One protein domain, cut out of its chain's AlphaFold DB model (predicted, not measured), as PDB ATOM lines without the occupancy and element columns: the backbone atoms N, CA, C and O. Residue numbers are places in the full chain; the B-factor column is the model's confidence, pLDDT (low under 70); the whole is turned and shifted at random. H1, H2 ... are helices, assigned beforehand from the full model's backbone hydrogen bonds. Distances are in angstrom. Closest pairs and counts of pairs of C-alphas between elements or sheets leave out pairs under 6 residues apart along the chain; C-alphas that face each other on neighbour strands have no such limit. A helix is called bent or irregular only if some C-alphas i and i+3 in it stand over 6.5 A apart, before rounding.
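AT A GLANCE: This is residues 42 to 174 of the 254 residues of an uncharacterized protein of Trichoderma harzianum (UniProt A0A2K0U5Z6). Two long helices, H4 and H5, run opposite ways, loosely side by side, in the middle; H2 comes in from one side of this pair, and H7 crosses both on the other side with the short helices H6, H8, H9 and H10 grouped round it. H1 makes a corner with H2 at one far end of the whole, and the short H3 packs near the beginning of H4. The printed part has 133 residues with ten named helices, H1 to H10 in order, and no named strand; the class is all helix. It is compact, with a radius of gyration of the C-alphas of 14.9 A, and spans 40 by 33 by 29 A.

IN THESE COORDINATES: H1, residues 42 to 54, begins at C-alpha 42 (-7.279, -13.476, -14.879) and is 18.0 A long. H2, residues 56 to 66, is 15.4 A long, and H3 is residues 69 to 72. H4, residues 76 to 95, begins at C-alpha 76 (-38.402, -4.735, -4.965), is 29.9 A long and has a kink of 30 degrees near residue 89. H5, residues 98 to 110, is 19.4 A long. H4 is irregular, with C-alphas 91 and 94 at 7.2 A, and H5 only just, with C-alphas 106 and 109 at 6.55 A. H6 is residues 125 to 131. H7, residues 137 to 147, is 15.1 A long. H8 is residues 149 to 153, H9 residues 157 to 161, and H10 residues 166 to 169, ending at C-alpha 169 (-24.860, -30.805, -10.215).

HOW THE PARTS SIT: H1 and H2 touch only at the corner by their link, closest at the C-alphas of Met 52 and Arg 59, 4.8 A. H2 touches H4 about perpendicular at 90 degrees, closest at the C-alphas of Glu 63 and Phe 86, 6.1 A. H2 also touches H5, closest at the C-alphas of Leu 66 and Pro 109, 5.0 A. H3 and H4 only just touch, with 3 pairs of C-alphas within 8 A. H4 and H5 are close but not clearly touching, at a shallow tilt of 13 degrees, opposite ways. H7 touches H4 with residues 81 to 88 of H4 alone, at a steep tilt of 52 degrees, closest at the C-alphas of Leu 85 and Val 145, 6.4 A. H7 touches H6, closest at the C-alphas of Ile 126 and His 139, 6.6 A; it only just touches H5 and H8, with 3 pairs within 8 A each. H9 and H10 touch no helix. Every O i to N i+4 pair is within hydrogen-bond range in H1, H2, H6, H7 and H8, against 14 of 16 in H4, 7 of 9 in H5 and 0 of 1 in H9, where 1 of 2 O i to N i+3 pairs is; H3 and H10 are too short for such a pair.

THE WHOLE: The C-alphas farthest apart are those of Arg 43 and Glu 118, 42.9 A. The helix packing is mostly crossed: of the 5 pairs H2 and H4, H2 and H5, H4 and H7, H5 and H7, and H6 and H7, which touch other than at a corner and have helices long enough for a tilt, 0 are at a shallow tilt. The printed part has no cut. The link from H5 to H6, residues 111 to 124, is long, and the other links are tight. The mean pLDDT of the printed part is 74.0, with 40 residues under 70, among them 42 to 54, 116 to 123 and 160 to 174.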
ATOM      1  N   VAL A  42      -7.349 -13.284 -16.339       51.22
ATOM      2  CA  VAL A  42      -7.279 -13.476 -14.879       51.22
ATOM      3  C   VAL A  42      -7.075 -12.144 -14.152       51.22
ATOM      4  O   VAL A  42      -7.722 -11.890 -13.138       51.22
ATOM      5  N   ARG A  43      -6.239 -11.236 -14.677       51.12
ATOM      6  CA  ARG A  43      -6.090  -9.880 -14.119       51.12
ATOM      7  C   ARG A  43      -7.338  -9.026 -14.297       51.12
ATOM      8  O   ARG A  43      -7.626  -8.229 -13.411       51.12
ATOM      9  N   LEU A  44      -8.056  -9.146 -15.410       53.00
ATOM     10  CA  LEU A  44      -9.313  -8.433 -15.644       53.00
ATOM     11  C   LEU A  44     -10.425  -8.964 -14.738       53.00
ATOM     12  O   LEU A  44     -11.153  -8.161 -14.170       53.00
ATOM     13  N   MET A  45     -10.494 -10.278 -14.525       56.00
ATOM     14  CA  MET A  45     -11.394 -10.920 -13.566       56.00
ATOM     15  C   MET A  45     -11.063 -10.499 -12.134       56.00
ATOM     16  O   MET A  45     -11.951 -10.051 -11.421       56.00
ATOM     17  N   ALA A  46      -9.787 -10.517 -11.734       57.00
ATOM     18  CA  ALA A  46      -9.359 -10.063 -10.410       57.00
ATOM     19  C   ALA A  46      -9.593  -8.555 -10.198       57.00
ATOM     20  O   ALA A  46      -9.972  -8.131  -9.108       57.00
ATOM     21  N   LYS A  47      -9.407  -7.730 -11.238       54.53
ATOM     22  CA  LYS A  47      -9.734  -6.296 -11.204       54.53
ATOM     23  C   LYS A  47     -11.237  -6.049 -11.168       54.53
ATOM     24  O   LYS A  47     -11.651  -5.156 -10.442       54.53
ATOM     25  N   ALA A  48     -12.038  -6.819 -11.902       56.38
ATOM     26  CA  ALA A  48     -13.492  -6.756 -11.841       56.38
ATOM     27  C   ALA A  48     -13.981  -7.172 -10.449       56.38
ATOM     28  O   ALA A  48     -14.734  -6.435  -9.833       56.38
ATOM     29  N   GLU A  49     -13.469  -8.268  -9.888       57.31
ATOM     30  CA  GLU A  49     -13.776  -8.704  -8.523       57.31
ATOM     31  C   GLU A  49     -13.355  -7.685  -7.459       57.31
ATOM     32  O   GLU A  49     -14.085  -7.474  -6.490       57.31
ATOM     33  N   HIS A  50     -12.195  -7.044  -7.625       56.72
ATOM     34  CA  HIS A  50     -11.749  -5.976  -6.735       56.72
ATOM     35  C   HIS A  50     -12.634  -4.731  -6.882       56.72
ATOM     36  O   HIS A  50     -13.132  -4.231  -5.880       56.72
ATOM     37  N   ALA A  51     -12.907  -4.272  -8.106       52.78
ATOM     38  CA  ALA A  51     -13.776  -3.126  -8.377       52.78
ATOM     39  C   ALA A  51     -15.211  -3.357  -7.871       52.78
ATOM     40  O   ALA A  51     -15.785  -2.482  -7.238       52.78
ATOM     41  N   MET A  52     -15.754  -4.567  -8.025       59.22
ATOM     42  CA  MET A  52     -17.060  -4.972  -7.485       59.22
ATOM     43  C   MET A  52     -17.101  -4.996  -5.948       59.22
ATOM     44  O   MET A  52     -18.187  -4.939  -5.366       59.22
ATOM     45  N   LYS A  53     -15.942  -5.107  -5.283       61.41
ATOM     46  CA  LYS A  53     -15.808  -5.041  -3.819       61.41
ATOM     47  C   LYS A  53     -15.571  -3.620  -3.303       61.41
ATOM     48  O   LYS A  53     -15.963  -3.349  -2.172       61.41
ATOM     49  N   THR A  54     -14.938  -2.744  -4.084       61.22
ATOM     50  CA  THR A  54     -14.465  -1.432  -3.609       61.22
ATOM     51  C   THR A  54     -15.211  -0.229  -4.183       61.22
ATOM     52  O   THR A  54     -15.131   0.840  -3.588       61.22
ATOM     53  N   ASP A  55     -15.934  -0.378  -5.296       74.12
ATOM     54  CA  ASP A  55     -16.648   0.708  -5.978       74.12
ATOM     55  C   ASP A  55     -18.139   0.350  -6.182       74.12
ATOM     56  O   ASP A  55     -18.478  -0.474  -7.041       74.12
ATOM     57  N   PRO A  56     -19.049   0.952  -5.391       76.06
ATOM     58  CA  PRO A  56     -20.490   0.739  -5.516       76.06
ATOM     59  C   PRO A  56     -21.064   1.135  -6.883       76.06
ATOM     60  O   PRO A  56     -21.985   0.475  -7.358       76.06
ATOM     61  N   GLU A  57     -20.518   2.164  -7.533       78.69
ATOM     62  CA  GLU A  57     -21.036   2.681  -8.802       78.69
ATOM     63  C   GLU A  57     -20.617   1.779  -9.971       78.69
ATOM     64  O   GLU A  57     -21.427   1.433 -10.835       78.69
ATOM     65  N   ALA A  58     -19.364   1.314  -9.977       75.25
ATOM     66  CA  ALA A  58     -18.905   0.316 -10.946       75.25
ATOM     67  C   ALA A  58     -19.655  -1.017 -10.792       75.25
ATOM     68  O   ALA A  58     -19.953  -1.697 -11.783       75.25
ATOM     69  N   ARG A  59     -19.987  -1.382  -9.549       78.25
ATOM     70  CA  ARG A  59     -20.797  -2.558  -9.244       78.25
ATOM     71  C   ARG A  59     -22.199  -2.435  -9.833       78.25
ATOM     72  O   ARG A  59     -22.610  -3.341 -10.553       78.25
ATOM     73  N   GLU A  60     -22.889  -1.331  -9.564       80.06
ATOM     74  CA  GLU A  60     -24.237  -1.075 -10.076       80.06
ATOM     75  C   GLU A  60     -24.261  -1.067 -11.609       80.06
ATOM     76  O   GLU A  60     -25.062  -1.774 -12.210       80.06
ATOM     77  N   LYS A  61     -23.303  -0.397 -12.265       83.75
ATOM     78  CA  LYS A  61     -23.184  -0.406 -13.737       83.75
ATOM     79  C   LYS A  61     -22.996  -1.811 -14.311       83.75
ATOM     80  O   LYS A  61     -23.549  -2.134 -15.362       83.75
ATOM     81  N   THR A  62     -22.206  -2.653 -13.650       82.12
ATOM     82  CA  THR A  62     -21.978  -4.034 -14.105       82.12
ATOM     83  C   THR A  62     -23.213  -4.904 -13.870       82.12
ATOM     84  O   THR A  62     -23.565  -5.718 -14.721       82.12
ATOM     85  N   GLU A  63     -23.893  -4.712 -12.741       85.06
ATOM     86  CA  GLU A  63     -25.147  -5.384 -12.399       85.06
ATOM     87  C   GLU A  63     -26.268  -5.021 -13.385       85.06
ATOM     88  O   GLU A  63     -26.941  -5.914 -13.902       85.06
ATOM     89  N   GLU A  64     -26.405  -3.740 -13.735       85.81
ATOM     90  CA  GLU A  64     -27.329  -3.272 -14.773       85.81
ATOM     91  C   GLU A  64     -26.969  -3.816 -16.161       85.81
ATOM     92  O   GLU A  64     -27.858  -4.158 -16.932       85.81
ATOM     93  N   LYS A  65     -25.678  -3.931 -16.494       86.88
ATOM     94  CA  LYS A  65     -25.247  -4.453 -17.797       86.88
ATOM     95  C   LYS A  65     -25.545  -5.945 -17.959       86.88
ATOM     96  O   LYS A  65     -25.923  -6.373 -19.045       86.88
ATOM     97  N   LEU A  66     -25.330  -6.734 -16.909       86.56
ATOM     98  CA  LEU A  66     -25.552  -8.183 -16.941       86.56
ATOM     99  C   LEU A  66     -27.030  -8.550 -16.797       86.56
ATOM    100  O   LEU A  66     -27.468  -9.550 -17.359       86.56
ATOM    101  N   PHE A  67     -27.794  -7.742 -16.061       89.06
ATOM    102  CA  PHE A  67     -29.193  -8.001 -15.737       89.06
ATOM    103  C   PHE A  67     -30.055  -6.741 -15.946       89.06
ATOM    104  O   PHE A  67     -30.638  -6.225 -14.987       89.06
ATOM    105  N   PRO A  68     -30.158  -6.223 -17.185       85.81
ATOM    106  CA  PRO A  68     -30.801  -4.934 -17.466       85.81
ATOM    107  C   PRO A  68     -32.312  -4.937 -17.211       85.81
ATOM    108  O   PRO A  68     -32.900  -3.907 -16.888       85.81
ATOM    109  N   TRP A  69     -32.953  -6.102 -17.298       81.12
ATOM    110  CA  TRP A  69     -34.396  -6.283 -17.130       81.12
ATOM    111  C   TRP A  69     -34.938  -5.728 -15.796       81.12
ATOM    112  O   TRP A  69     -36.047  -5.196 -15.751       81.12
ATOM    113  N   ALA A  70     -34.153  -5.778 -14.715       76.75
ATOM    114  CA  ALA A  70     -34.585  -5.307 -13.398       76.75
ATOM    115  C   ALA A  70     -34.770  -3.779 -13.350       76.75
ATOM    116  O   ALA A  70     -35.546  -3.275 -12.537       76.75
ATOM    117  N   LYS A  71     -34.112  -3.044 -14.255       76.19
ATOM    118  CA  LYS A  71     -34.306  -1.601 -14.450       76.19
ATOM    119  C   LYS A  71     -35.636  -1.291 -15.133       76.19
ATOM    120  O   LYS A  71     -36.277  -0.294 -14.816       76.19
ATOM    121  N   HIS A  72     -36.052  -2.157 -16.054       69.69
ATOM    122  CA  HIS A  72     -37.267  -1.992 -16.852       69.69
ATOM    123  C   HIS A  72     -38.534  -2.479 -16.131       69.69
ATOM    124  O   HIS A  72     -39.625  -2.012 -16.445       69.69
ATOM    125  N   ALA A  73     -38.396  -3.353 -15.130       67.38
ATOM    126  CA  ALA A  73     -39.485  -3.814 -14.268       67.38
ATOM    127  C   ALA A  73     -39.100  -3.684 -12.777       67.38
ATOM    128  O   ALA A  73     -38.850  -4.700 -12.119       67.38
ATOM    129  N   PRO A  74     -39.023  -2.458 -12.219       68.31
ATOM    130  CA  PRO A  74     -38.370  -2.188 -10.939       68.31
ATOM    131  C   PRO A  74     -39.259  -2.506  -9.728       68.31
ATOM    132  O   PRO A  74     -39.549  -1.640  -8.905       68.31
ATOM    133  N   THR A  75     -39.672  -3.761  -9.579       76.50
ATOM    134  CA  THR A  75     -40.246  -4.242  -8.317       76.50
ATOM    135  C   THR A  75     -39.117  -4.520  -7.318       76.50
ATOM    136  O   THR A  75     -38.004  -4.891  -7.704       76.50
ATOM    137  N   ASP A  76     -39.376  -4.372  -6.015       74.75
ATOM    138  CA  ASP A  76     -38.402  -4.735  -4.965       74.75
ATOM    139  C   ASP A  76     -37.924  -6.182  -5.103       74.75
ATOM    140  O   ASP A  76     -36.779  -6.537  -4.812       74.75
ATOM    141  N   LEU A  77     -38.822  -7.014  -5.607       74.06
ATOM    142  CA  LEU A  77     -38.578  -8.394  -5.924       74.06
ATOM    143  C   LEU A  77     -37.547  -8.570  -7.045       74.06
ATOM    144  O   LEU A  77     -36.565  -9.292  -6.877       74.06
ATOM    145  N   ASN A  78     -37.737  -7.875  -8.160       80.31
ATOM    146  CA  ASN A  78     -36.837  -7.936  -9.303       80.31
ATOM    147  C   ASN A  78     -35.453  -7.377  -8.958       80.31
ATOM    148  O   ASN A  78     -34.441  -7.983  -9.304       80.31
ATOM    149  N   LYS A  79     -35.392  -6.309  -8.151       81.19
ATOM    150  CA  LYS A  79     -34.134  -5.798  -7.578       81.19
ATOM    151  C   LYS A  79     -33.449  -6.829  -6.679       81.19
ATOM    152  O   LYS A  79     -32.229  -6.970  -6.692       81.19
ATOM    153  N   THR A  80     -34.220  -7.566  -5.883       79.00
ATOM    154  CA  THR A  80     -33.679  -8.628  -5.022       79.00
ATOM    155  C   THR A  80     -33.138  -9.792  -5.852       79.00
ATOM    156  O   THR A  80     -32.040 -10.277  -5.574       79.00
ATOM    157  N   ALA A  81     -33.859 -10.198  -6.900       80.81
ATOM    158  CA  ALA A  81     -33.413 -11.213  -7.847       80.81
ATOM    159  C   ALA A  81     -32.118 -10.813  -8.554       80.81
ATOM    160  O   ALA A  81     -31.160 -11.586  -8.542       80.81
ATOM    161  N   GLN A  82     -32.056  -9.586  -9.071       86.00
ATOM    162  CA  GLN A  82     -30.867  -9.015  -9.698       86.00
ATOM    163  C   GLN A  82     -29.638  -9.120  -8.783       86.00
ATOM    164  O   GLN A  82     -28.624  -9.712  -9.162       86.00
ATOM    165  N   ARG A  83     -29.773  -8.678  -7.526       82.56
ATOM    166  CA  ARG A  83     -28.689  -8.722  -6.533       82.56
ATOM    167  C   ARG A  83     -28.233 -10.135  -6.212       82.56
ATOM    168  O   ARG A  83     -27.039 -10.359  -6.007       82.56
ATOM    169  N   MET A  84     -29.158 -11.092  -6.123       81.25
ATOM    170  CA  MET A  84     -28.808 -12.489  -5.854       81.25
ATOM    171  C   MET A  84     -28.052 -13.117  -7.023       81.25
ATOM    172  O   MET A  84     -27.022 -13.757  -6.800       81.25
ATOM    173  N   LEU A  85     -28.517 -12.888  -8.252       86.38
ATOM    174  CA  LEU A  85     -27.850 -13.353  -9.469       86.38
ATOM    175  C   LEU A  85     -26.459 -12.760  -9.575       86.38
ATOM    176  O   LEU A  85     -25.485 -13.494  -9.715       86.38
ATOM    177  N   PHE A  86     -26.342 -11.450  -9.403       87.62
ATOM    178  CA  PHE A  86     -25.061 -10.770  -9.450       87.62
ATOM    179  C   PHE A  86     -24.098 -11.269  -8.372       87.62
ATOM    180  O   PHE A  86     -22.943 -11.585  -8.652       87.62
ATOM    181  N   LYS A  87     -24.579 -11.453  -7.137       82.38
ATOM    182  CA  LYS A  87     -23.778 -12.044  -6.056       82.38
ATOM    183  C   LYS A  87     -23.294 -13.451  -6.405       82.38
ATOM    184  O   LYS A  87     -22.172 -13.805  -6.038       82.38
ATOM    185  N   ARG A  88     -24.122 -14.265  -7.068       83.56
ATOM    186  CA  ARG A  88     -23.724 -15.608  -7.501       83.56
ATOM    187  C   ARG A  88     -22.720 -15.550  -8.645       83.56
ATOM    188  O   ARG A  88     -21.707 -16.235  -8.567       83.56
ATOM    189  N   TYR A  89     -22.955 -14.693  -9.633       86.94
ATOM    190  CA  TYR A  89     -22.042 -14.440 -10.742       86.94
ATOM    191  C   TYR A  89     -20.634 -14.121 -10.220       86.94
ATOM    192  O   TYR A  89     -19.685 -14.813 -10.573       86.94
ATOM    193  N   CYS A  90     -20.504 -13.192  -9.265       82.44
ATOM    194  CA  CYS A  90     -19.207 -12.854  -8.667       82.44
ATOM    195  C   CYS A  90     -18.500 -14.037  -7.991       82.44
ATOM    196  O   CYS A  90     -17.280 -14.025  -7.875       82.44
ATOM    197  N   ARG A  91     -19.250 -15.019  -7.475       80.56
ATOM    198  CA  ARG A  91     -18.693 -16.188  -6.776       80.56
ATOM    199  C   ARG A  91     -18.252 -17.287  -7.735       80.56
ATOM    200  O   ARG A  91     -17.328 -18.021  -7.410       80.56
ATOM    201  N   GLU A  92     -18.944 -17.436  -8.859       80.81
ATOM    202  CA  GLU A  92     -18.769 -18.580  -9.759       80.81
ATOM    203  C   GLU A  92     -18.016 -18.245 -11.047       80.81
ATOM    204  O   GLU A  92     -17.413 -19.144 -11.623       80.81
ATOM    205  N   GLN A  93     -17.990 -16.977 -11.482       82.12
ATOM    206  CA  GLN A  93     -17.398 -16.578 -12.768       82.12
ATOM    207  C   GLN A  93     -15.942 -17.036 -12.947       82.12
ATOM    208  O   GLN A  93     -15.540 -17.375 -14.054       82.12
ATOM    209  N   ALA A  94     -15.160 -17.086 -11.862       77.62
ATOM    210  CA  ALA A  94     -13.754 -17.487 -11.888       77.62
ATOM    211  C   ALA A  94     -13.557 -18.986 -12.182       77.62
ATOM    212  O   ALA A  94     -12.453 -19.415 -12.501       77.62
ATOM    213  N   GLN A  95     -14.616 -19.787 -12.050       80.44
ATOM    214  CA  GLN A  95     -14.617 -21.226 -12.317       80.44
ATOM    215  C   GLN A  95     -15.123 -21.551 -13.727       80.44
ATOM    216  O   GLN A  95     -15.146 -22.716 -14.124       80.44
ATOM    217  N   TRP A  96     -15.582 -20.551 -14.480       82.56
ATOM    218  CA  TRP A  96     -16.105 -20.751 -15.824       82.56
ATOM    219  C   TRP A  96     -14.972 -20.797 -16.843       82.56
ATOM    220  O   TRP A  96     -13.993 -20.061 -16.740       82.56
ATOM    221  N   SER A  97     -15.124 -21.649 -17.860       84.31
ATOM    222  CA  SER A  97     -14.236 -21.596 -19.020       84.31
ATOM    223  C   SER A  97     -14.426 -20.275 -19.771       84.31
ATOM    224  O   SER A  97     -15.462 -19.609 -19.649       84.31
ATOM    225  N   ASN A  98     -13.442 -19.910 -20.591       82.19
ATOM    226  CA  ASN A  98     -13.507 -18.701 -21.408       82.19
ATOM    227  C   ASN A  98     -14.730 -18.700 -22.342       82.19
ATOM    228  O   ASN A  98     -15.336 -17.652 -22.565       82.19
ATOM    229  N   GLU A  99     -15.112 -19.862 -22.871       86.38
ATOM    230  CA  GLU A  99     -16.289 -20.034 -23.727       86.38
ATOM    231  C   GLU A  99     -17.574 -19.729 -22.954       86.38
ATOM    232  O   GLU A  99     -18.361 -18.892 -23.394       86.38
ATOM    233  N   ARG A 100     -17.742 -20.318 -21.760       86.25
ATOM    234  CA  ARG A 100     -18.908 -20.054 -20.900       86.25
ATOM    235  C   ARG A 100     -18.982 -18.598 -20.483       86.25
ATOM    236  O   ARG A 100     -20.049 -17.995 -20.521       86.25
ATOM    237  N   TRP A 101     -17.852 -18.008 -20.109       88.00
ATOM    238  CA  TRP A 101     -17.822 -16.606 -19.725       88.00
ATOM    239  C   TRP A 101     -18.314 -15.697 -20.862       88.00
ATOM    240  O   TRP A 101     -19.150 -14.819 -20.629       88.00
ATOM    241  N   LYS A 102     -17.852 -15.940 -22.099       88.06
ATOM    242  CA  LYS A 102     -18.289 -15.196 -23.290       88.06
ATOM    243  C   LYS A 102     -19.771 -15.402 -23.575       88.06
ATOM    244  O   LYS A 102     -20.487 -14.423 -23.761       88.06
ATOM    245  N   GLU A 103     -20.228 -16.650 -23.578       88.62
ATOM    246  CA  GLU A 103     -21.630 -16.989 -23.822       88.62
ATOM    247  C   GLU A 103     -22.552 -16.308 -22.802       88.62
ATOM    248  O   GLU A 103     -23.543 -15.686 -23.183       88.62
ATOM    249  N   PHE A 104     -22.175 -16.318 -21.518       90.38
ATOM    250  CA  PHE A 104     -22.924 -15.648 -20.456       90.38
ATOM    251  C   PHE A 104     -23.108 -14.154 -20.729       90.38
ATOM    252  O   PHE A 104     -24.212 -13.634 -20.596       90.38
ATOM    253  N   HIS A 105     -22.051 -13.462 -21.160       89.12
ATOM    254  CA  HIS A 105     -22.101 -12.022 -21.435       89.12
ATOM    255  C   HIS A 105     -22.886 -11.659 -22.696       89.12
ATOM    256  O   HIS A 105     -23.271 -10.501 -22.849       89.12
ATOM    257  N   VAL A 106     -23.113 -12.618 -23.592       88.38
ATOM    258  CA  VAL A 106     -23.955 -12.431 -24.777       88.38
ATOM    259  C   VAL A 106     -25.414 -12.702 -24.435       88.38
ATOM    260  O   VAL A 106     -26.281 -11.897 -24.755       88.38
ATOM    261  N   VAL A 107     -25.688 -13.817 -23.764       87.19
ATOM    262  CA  VAL A 107     -27.054 -14.303 -23.555       87.19
ATOM    263  C   VAL A 107     -27.711 -13.637 -22.348       87.19
ATOM    264  O   VAL A 107     -28.846 -13.178 -22.465       87.19
ATOM    265  N   ALA A 108     -27.024 -13.513 -21.205       87.69
ATOM    266  CA  ALA A 108     -27.651 -13.018 -19.977       87.69
ATOM    267  C   ALA A 108     -28.283 -11.617 -20.115       87.69
ATOM    268  O   ALA A 108     -29.422 -11.463 -19.679       87.69
ATOM    269  N   PRO A 109     -27.657 -10.629 -20.787       88.25
ATOM    270  CA  PRO A 109     -28.276  -9.314 -20.972       88.25
ATOM    271  C   PRO A 109     -29.543  -9.320 -21.838       88.25
ATOM    272  O   PRO A 109     -30.332  -8.384 -21.764       88.25
ATOM    273  N   THR A 110     -29.735 -10.348 -22.672       85.25
ATOM    274  CA  THR A 110     -30.882 -10.457 -23.596       85.25
ATOM    275  C   THR A 110     -32.084 -11.175 -22.987       85.25
ATOM    276  O   THR A 110     -33.175 -11.147 -23.554       85.25
ATOM    277  N   MET A 111     -31.894 -11.823 -21.840       83.06
ATOM    278  CA  MET A 111     -32.920 -12.639 -21.210       83.06
ATOM    279  C   MET A 111     -33.815 -11.817 -20.283       83.06
ATOM    280  O   MET A 111     -33.358 -10.972 -19.509       83.06
ATOM    281  N   ASP A 112     -35.109 -12.123 -20.335       82.06
ATOM    282  CA  ASP A 112     -36.102 -11.603 -19.404       82.06
ATOM    283  C   ASP A 112     -36.305 -12.593 -18.254       82.06
ATOM    284  O   ASP A 112     -36.924 -13.650 -18.387       82.06
ATOM    285  N   TYR A 113     -35.740 -12.214 -17.118       77.12
ATOM    286  CA  TYR A 113     -35.723 -12.964 -15.872       77.12
ATOM    287  C   TYR A 113     -36.774 -12.462 -14.868       77.12
ATOM    288  O   TYR A 113     -36.655 -12.721 -13.668       77.12
ATOM    289  N   SER A 114     -37.752 -11.680 -15.335       75.38
ATOM    290  CA  SER A 114     -38.735 -11.042 -14.468       75.38
ATOM    291  C   SER A 114     -39.533 -12.048 -13.651       75.38
ATOM    292  O   SER A 114     -40.070 -13.026 -14.168       75.38
ATOM    293  N   VAL A 115     -39.636 -11.772 -12.349       71.00
ATOM    294  CA  VAL A 115     -40.414 -12.602 -11.436       71.00
ATOM    295  C   VAL A 115     -41.660 -11.840 -11.018       71.00
ATOM    296  O   VAL A 115     -41.592 -10.711 -10.529       71.00
ATOM    297  N   GLN A 116     -42.815 -12.463 -11.211       69.44
ATOM    298  CA  GLN A 116     -44.101 -11.929 -10.773       69.44
ATOM    299  C   GLN A 116     -44.449 -12.478  -9.385       69.44
ATOM    300  O   GLN A 116     -44.061 -13.593  -9.041       69.44
ATOM    301  N   GLU A 117     -45.174 -11.699  -8.581       63.41
ATOM    302  CA  GLU A 117     -45.503 -12.071  -7.194       63.41
ATOM    303  C   GLU A 117     -46.442 -13.281  -7.083       63.41
ATOM    304  O   GLU A 117     -46.396 -13.991  -6.082       63.41
ATOM    305  N   GLU A 118     -47.271 -13.515  -8.100       63.12
ATOM    306  CA  GLU A 118     -48.310 -14.557  -8.118       63.12
ATOM    307  C   GLU A 118     -47.952 -15.750  -9.014       63.12
ATOM    308  O   GLU A 118     -48.698 -16.721  -9.086       63.12
ATOM    309  N   CYS A 119     -46.817 -15.690  -9.709       60.38
ATOM    310  CA  CYS A 119     -46.444 -16.711 -10.678       60.38
ATOM    311  C   CYS A 119     -45.938 -17.963  -9.956       60.38
ATOM    312  O   CYS A 119     -45.020 -17.893  -9.137       60.38
ATOM    313  N   GLU A 120     -46.521 -19.124 -10.260       64.38
ATOM    314  CA  GLU A 120     -45.923 -20.393  -9.860       64.38
ATOM    315  C   GLU A 120     -44.589 -20.594 -10.590       64.38
ATOM    316  O   GLU A 120     -44.374 -20.101 -11.695       64.38
ATOM    317  N   ILE A 121     -43.670 -21.354  -9.991       63.47
ATOM    318  CA  ILE A 121     -42.344 -21.623 -10.582       63.47
ATOM    319  C   ILE A 121     -42.483 -22.174 -12.007       63.47
ATOM    320  O   ILE A 121     -41.727 -21.807 -12.898       63.47
ATOM    321  N   THR A 122     -43.467 -23.043 -12.213       64.69
ATOM    322  CA  THR A 122     -43.813 -23.673 -13.492       64.69
ATOM    323  C   THR A 122     -44.348 -22.691 -14.531       64.69
ATOM    324  O   THR A 122     -44.191 -22.933 -15.725       64.69
ATOM    325  N   ASP A 123     -44.924 -21.570 -14.101       68.94
ATOM    326  CA  ASP A 123     -45.478 -20.553 -14.992       68.94
ATOM    327  C   ASP A 123     -44.460 -19.519 -15.455       68.94
ATOM    328  O   ASP A 123     -44.733 -18.774 -16.406       68.94
ATOM    329  N   HIS A 124     -43.286 -19.497 -14.820       73.62
ATOM    330  CA  HIS A 124     -42.214 -18.578 -15.150       73.62
ATOM    331  C   HIS A 124     -41.784 -18.764 -16.609       73.62
ATOM    332  O   HIS A 124     -41.550 -19.887 -17.062       73.62
ATOM    333  N   ARG A 125     -41.615 -17.657 -17.343       73.69
ATOM    334  CA  ARG A 125     -41.274 -17.660 -18.778       73.69
ATOM    335  C   ARG A 125     -40.070 -18.548 -19.089       73.69
ATOM    336  O   ARG A 125     -40.149 -19.420 -19.937       73.69
ATOM    337  N   ILE A 126     -39.009 -18.414 -18.303       75.31
ATOM    338  CA  ILE A 126     -37.796 -19.236 -18.441       75.31
ATOM    339  C   ILE A 126     -38.050 -20.727 -18.202       75.31
ATOM    340  O   ILE A 126     -37.415 -21.551 -18.848       75.31
ATOM    341  N   CYS A 127     -38.979 -21.100 -17.316       74.06
ATOM    342  CA  CYS A 127     -39.369 -22.502 -17.165       74.06
ATOM    343  C   CYS A 127     -40.121 -22.997 -18.405       74.06
ATOM    344  O   CYS A 127     -39.867 -24.113 -18.848       74.06
ATOM    345  N   LYS A 128     -40.988 -22.168 -19.000       76.69
ATOM    346  CA  LYS A 128     -41.692 -22.490 -20.253       76.69
ATOM    347  C   LYS A 128     -40.722 -22.638 -21.427       76.69
ATOM    348  O   LYS A 128     -40.778 -23.647 -22.122       76.69
ATOM    349  N   ASP A 129     -39.788 -21.703 -21.577       75.00
ATOM    350  CA  ASP A 129     -38.735 -21.754 -22.598       75.00
ATOM    351  C   ASP A 129     -37.823 -22.979 -22.388       75.00
ATOM    352  O   ASP A 129     -37.419 -23.646 -23.340       75.00
ATOM    353  N   ALA A 130     -37.544 -23.341 -21.132       74.19
ATOM    354  CA  ALA A 130     -36.777 -24.541 -20.821       74.19
ATOM    355  C   ALA A 130     -37.522 -25.836 -21.168       74.19
ATOM    356  O   ALA A 130     -36.927 -26.753 -21.732       74.19
ATOM    357  N   ILE A 131     -38.823 -25.906 -20.876       72.25
ATOM    358  CA  ILE A 131     -39.682 -27.042 -21.239       72.25
ATOM    359  C   ILE A 131     -39.807 -27.175 -22.762       72.25
ATOM    360  O   ILE A 131     -39.823 -28.292 -23.271       72.25
ATOM    361  N   ALA A 132     -39.843 -26.059 -23.494       76.56
ATOM    362  CA  ALA A 132     -39.911 -26.037 -24.955       76.56
ATOM    363  C   ALA A 132     -38.613 -26.495 -25.655       76.56
ATOM    364  O   ALA A 132     -38.565 -26.539 -26.883       76.56
ATOM    365  N   GLY A 133     -37.566 -26.847 -24.900       68.56
ATOM    366  CA  GLY A 133     -36.308 -27.366 -25.442       68.56
ATOM    367  C   GLY A 133     -35.322 -26.291 -25.903       68.56
ATOM    368  O   GLY A 133     -34.313 -26.627 -26.513       68.56
ATOM    369  N   SER A 134     -35.569 -25.013 -25.597       73.62
ATOM    370  CA  SER A 134     -34.646 -23.908 -25.903       73.62
ATOM    371  C   SER A 134     -33.758 -23.499 -24.720       73.62
ATOM    372  O   SER A 134     -33.086 -22.469 -24.779       73.62
ATOM    373  N   ALA A 135     -33.745 -24.273 -23.628       76.56
ATOM    374  CA  ALA A 135     -32.910 -23.966 -22.470       76.56
ATOM    375  C   ALA A 135     -31.423 -24.189 -22.747       76.56
ATOM    376  O   ALA A 135     -30.986 -25.282 -23.091       76.56
ATOM    377  N   THR A 136     -30.636 -23.156 -22.461       82.44
ATOM    378  CA  THR A 136     -29.177 -23.241 -22.340       82.44
ATOM    379  C   THR A 136     -28.760 -23.409 -20.879       82.44
ATOM    380  O   THR A 136     -29.558 -23.236 -19.949       82.44
ATOM    381  N   TRP A 137     -27.471 -23.649 -20.639       84.56
ATOM    382  CA  TRP A 137     -26.920 -23.714 -19.284       84.56
ATOM    383  C   TRP A 137     -27.157 -22.445 -18.448       84.56
ATOM    384  O   TRP A 137     -27.219 -22.517 -17.222       84.56
ATOM    385  N   ILE A 138     -27.327 -21.291 -19.099       87.19
ATOM    386  CA  ILE A 138     -27.575 -19.992 -18.458       87.19
ATOM    387  C   ILE A 138     -28.992 -19.943 -17.880       87.19
ATOM    388  O   ILE A 138     -29.184 -19.455 -16.765       87.19
ATOM    389  N   HIS A 139     -29.966 -20.538 -18.581       85.62
ATOM    390  CA  HIS A 139     -31.329 -20.718 -18.075       85.62
ATOM    391  C   HIS A 139     -31.298 -21.578 -16.809       85.62
ATOM    392  O   HIS A 139     -31.844 -21.198 -15.773       85.62
ATOM    393  N   ALA A 140     -30.584 -22.705 -16.864       81.38
ATOM    394  CA  ALA A 140     -30.426 -23.600 -15.724       81.38
ATOM    395  C   ALA A 140     -29.735 -22.914 -14.541       81.38
ATOM    396  O   ALA A 140     -30.180 -23.035 -13.401       81.38
ATOM    397  N   TRP A 141     -28.663 -22.168 -14.809       86.50
ATOM    398  CA  TRP A 141     -27.944 -21.402 -13.803       86.50
ATOM    399  C   TRP A 141     -28.867 -20.400 -13.104       86.50
ATOM    400  O   TRP A 141     -28.980 -20.421 -11.878       86.50
ATOM    401  N   PHE A 142     -29.602 -19.597 -13.875       86.50
ATOM    402  CA  PHE A 142     -30.562 -18.633 -13.349       86.50
ATOM    403  C   PHE A 142     -31.628 -19.298 -12.472       86.50
ATOM    404  O   PHE A 142     -31.824 -18.901 -11.318       86.50
ATOM    405  N   LEU A 143     -32.288 -20.339 -12.995       81.88
ATOM    406  CA  LEU A 143     -33.363 -21.026 -12.283       81.88
ATOM    407  C   LEU A 143     -32.845 -21.604 -10.958       81.88
ATOM    408  O   LEU A 143     -33.498 -21.522  -9.918       81.88
ATOM    409  N   LYS A 144     -31.613 -22.106 -10.936       80.75
ATOM    410  CA  LYS A 144     -31.015 -22.632  -9.707       80.75
ATOM    411  C   LYS A 144     -30.696 -21.554  -8.688       80.75
ATOM    412  O   LYS A 144     -30.878 -21.807  -7.499       80.75
ATOM    413  N   VAL A 145     -30.257 -20.375  -9.118       81.25
ATOM    414  CA  VAL A 145     -30.022 -19.252  -8.202       81.25
ATOM    415  C   VAL A 145     -31.333 -18.751  -7.599       81.25
ATOM    416  O   VAL A 145     -31.388 -18.488  -6.398       81.25
ATOM    417  N   LEU A 146     -32.401 -18.659  -8.396       78.88
ATOM    418  CA  LEU A 146     -33.671 -18.095  -7.934       78.88
ATOM    419  C   LEU A 146     -34.573 -19.071  -7.180       78.88
ATOM    420  O   LEU A 146     -35.228 -18.668  -6.217       78.88
ATOM    421  N   PHE A 147     -34.621 -20.332  -7.608       75.56
ATOM    422  CA  PHE A 147     -35.559 -21.341  -7.101       75.56
ATOM    423  C   PHE A 147     -34.871 -22.431  -6.275       75.56
ATOM    424  O   PHE A 147     -35.519 -23.110  -5.477       75.56
ATOM    425  N   GLY A 148     -33.553 -22.569  -6.410       74.75
ATOM    426  CA  GLY A 148     -32.758 -23.565  -5.707       74.75
ATOM    427  C   GLY A 148     -32.629 -24.892  -6.458       74.75
ATOM    428  O   GLY A 148     -33.428 -25.255  -7.324       74.75
ATOM    429  N   ASN A 149     -31.595 -25.650  -6.084       72.94
ATOM    430  CA  ASN A 149     -31.209 -26.890  -6.760       72.94
ATOM    431  C   ASN A 149     -32.298 -27.975  -6.686       72.94
ATOM    432  O   ASN A 149     -32.598 -28.608  -7.691       72.94
ATOM    433  N   PHE A 150     -32.922 -28.156  -5.519       70.62
ATOM    434  CA  PHE A 150     -33.917 -29.213  -5.302       70.62
ATOM    435  C   PHE A 150     -35.139 -29.076  -6.218       70.62
ATOM    436  O   PHE A 150     -35.605 -30.063  -6.778       70.62
ATOM    437  N   VAL A 151     -35.645 -27.852  -6.396       72.06
ATOM    438  CA  VAL A 151     -36.803 -27.600  -7.263       72.06
ATOM    439  C   VAL A 151     -36.441 -27.849  -8.724       72.06
ATOM    440  O   VAL A 151     -37.185 -28.525  -9.431       72.06
ATOM    441  N   CYS A 152     -35.273 -27.363  -9.154       76.31
ATOM    442  CA  CYS A 152     -34.805 -27.529 -10.528       76.31
ATOM    443  C   CYS A 152     -34.525 -28.999 -10.873       76.31
ATOM    444  O   CYS A 152     -34.845 -29.437 -11.969       76.31
ATOM    445  N   GLN A 153     -33.987 -29.793  -9.940       74.38
ATOM    446  CA  GLN A 153     -33.691 -31.218 -10.155       74.38
ATOM    447  C   GLN A 153     -34.920 -32.073 -10.474       74.38
ATOM    448  O   GLN A 153     -34.773 -33.144 -11.053       74.38
ATOM    449  N   ARG A 154     -36.117 -31.621 -10.087       74.06
ATOM    450  CA  ARG A 154     -37.378 -32.318 -10.366       74.06
ATOM    451  C   ARG A 154     -37.976 -31.944 -11.725       74.06
ATOM    452  O   ARG A 154     -39.066 -32.414 -12.034       74.06
ATOM    453  N   GLN A 155     -37.309 -31.085 -12.496       75.31
ATOM    454  CA  GLN A 155     -37.805 -30.628 -13.789       75.31
ATOM    455  C   GLN A 155     -37.265 -31.491 -14.939       75.31
ATOM    456  O   GLN A 155     -36.060 -31.755 -14.962       75.31
ATOM    457  N   PRO A 156     -38.105 -31.864 -15.926       73.88
ATOM    458  CA  PRO A 156     -37.687 -32.703 -17.054       73.88
ATOM    459  C   PRO A 156     -36.522 -32.117 -17.864       73.88
ATOM    460  O   PRO A 156     -35.605 -32.833 -18.251       73.88
ATOM    461  N   TRP A 157     -36.500 -30.795 -18.058       75.75
ATOM    462  CA  TRP A 157     -35.455 -30.114 -18.831       75.75
ATOM    463  C   TRP A 157     -34.066 -30.174 -18.171       75.75
ATOM    464  O   TRP A 157     -33.059 -30.062 -18.865       75.75
ATOM    465  N   MET A 158     -33.970 -30.396 -16.850       73.25
ATOM    466  CA  MET A 158     -32.667 -30.560 -16.189       73.25
ATOM    467  C   MET A 158     -31.991 -31.878 -16.552       73.25
ATOM    468  O   MET A 158     -30.774 -31.966 -16.421       73.25
ATOM    469  N   GLU A 159     -32.738 -32.904 -16.968       71.62
ATOM    470  CA  GLU A 159     -32.162 -34.208 -17.308       71.62
ATOM    471  C   GLU A 159     -31.274 -34.140 -18.551       71.62
ATOM    472  O   GLU A 159     -30.180 -34.696 -18.529       71.62
ATOM    473  N   GLY A 160     -31.676 -33.365 -19.564       67.75
ATOM    474  CA  GLY A 160     -30.860 -33.133 -20.762       67.75
ATOM    475  C   GLY A 160     -29.593 -32.308 -20.504       67.75
ATOM    476  O   GLY A 160     -28.608 -32.453 -21.212       67.75
ATOM    477  N   LEU A 161     -29.576 -31.486 -19.451       69.69
ATOM    478  CA  LEU A 161     -28.456 -30.592 -19.120       69.69
ATOM    479  C   LEU A 161     -27.443 -31.199 -18.134       69.69
ATOM    480  O   LEU A 161     -26.409 -30.581 -17.858       69.69
ATOM    481  N   LYS A 162     -27.712 -32.394 -17.578       66.88
ATOM    482  CA  LYS A 162     -26.814 -33.029 -16.590       66.88
ATOM    483  C   LYS A 162     -25.459 -33.390 -17.189       66.88
ATOM    484  O   LYS A 162     -24.451 -33.295 -16.493       66.88
ATOM    485  N   GLU A 163     -25.446 -33.789 -18.458       63.31
ATOM    486  CA  GLU A 163     -24.239 -34.227 -19.167       63.31
ATOM    487  C   GLU A 163     -23.312 -33.049 -19.497       63.31
ATOM    488  O   GLU A 163     -22.093 -33.164 -19.384       63.31
ATOM    489  N   GLU A 164     -23.876 -31.877 -19.800       59.12
ATOM    490  CA  GLU A 164     -23.104 -30.676 -20.136       59.12
ATOM    491  C   GLU A 164     -22.591 -29.917 -18.898       59.12
ATOM    492  O   GLU A 164     -21.609 -29.167 -18.975       59.12
ATOM    493  N   LEU A 165     -23.238 -30.067 -17.730       59.88
ATOM    494  CA  LEU A 165     -22.975 -29.227 -16.549       59.88
ATOM    495  C   LEU A 165     -22.823 -30.014 -15.227       59.88
ATOM    496  O   LEU A 165     -23.619 -29.834 -14.297       59.88
ATOM    497  N   PRO A 166     -21.732 -30.787 -15.052       57.88
ATOM    498  CA  PRO A 166     -21.468 -31.524 -13.809       57.88
ATOM    499  C   PRO A 166     -21.304 -30.610 -12.583       57.88
ATOM    500  O   PRO A 166     -21.780 -30.922 -11.496       57.88
ATOM    501  N   VAL A 167     -20.695 -29.430 -12.768       54.81
ATOM    502  CA  VAL A 167     -20.444 -28.438 -11.697       54.81
ATOM    503  C   VAL A 167     -21.744 -27.815 -11.186       54.81
ATOM    504  O   VAL A 167     -21.885 -27.501 -10.009       54.81
ATOM    505  N   ILE A 168     -22.747 -27.702 -12.058       55.06
ATOM    506  CA  ILE A 168     -24.089 -27.295 -11.650       55.06
ATOM    507  C   ILE A 168     -24.730 -28.396 -10.788       55.06
ATOM    508  O   ILE A 168     -25.545 -28.093  -9.917       55.06
ATOM    509  N   HIS A 169     -24.365 -29.664 -10.982       50.94
ATOM    510  CA  HIS A 169     -24.860 -30.805 -10.215       50.94
ATOM    511  C   HIS A 169     -24.167 -31.041  -8.869       50.94
ATOM    512  O   HIS A 169     -24.752 -31.716  -8.015       50.94
ATOM    513  N   GLU A 170     -22.971 -30.490  -8.651       51.28
ATOM    514  CA  GLU A 170     -22.233 -30.704  -7.411       51.28
ATOM    515  C   GLU A 170     -22.967 -30.155  -6.183       51.28
ATOM    516  O   GLU A 170     -23.688 -29.152  -6.222       51.28
ATOM    517  N   LYS A 171     -22.814 -30.906  -5.084       48.28
ATOM    518  CA  LYS A 171     -23.551 -30.799  -3.824       48.28
ATOM    519  C   LYS A 171     -23.540 -29.370  -3.284       48.28
ATOM    520  O   LYS A 171     -22.685 -28.991  -2.488       48.28
ATOM    521  N   TRP A 172     -24.565 -28.603  -3.641       51.34
ATOM    522  CA  TRP A 172     -24.961 -27.444  -2.858       51.34
ATOM    523  C   TRP A 172     -25.237 -27.906  -1.425       51.34
ATOM    524  O   TRP A 172     -25.906 -28.931  -1.242       51.34
ATOM    525  N   PRO A 173     -24.741 -27.190  -0.403       44.41
ATOM    526  CA  PRO A 173     -25.041 -27.552   0.968       44.41
ATOM    527  C   PRO A 173     -26.568 -27.601   1.144       44.41
ATOM    528  O   PRO A 173     -27.269 -26.723   0.637       44.41
ATOM    529  N   PRO A 174     -27.113 -28.586   1.878       44.34
ATOM    530  CA  PRO A 174     -28.559 -28.789   2.048       44.34
ATOM    531  C   PRO A 174     -29.259 -27.665   2.840       44.34
ATOM    532  O   PRO A 174     -30.390 -27.817   3.297       44.34
TER     533      PRO A 174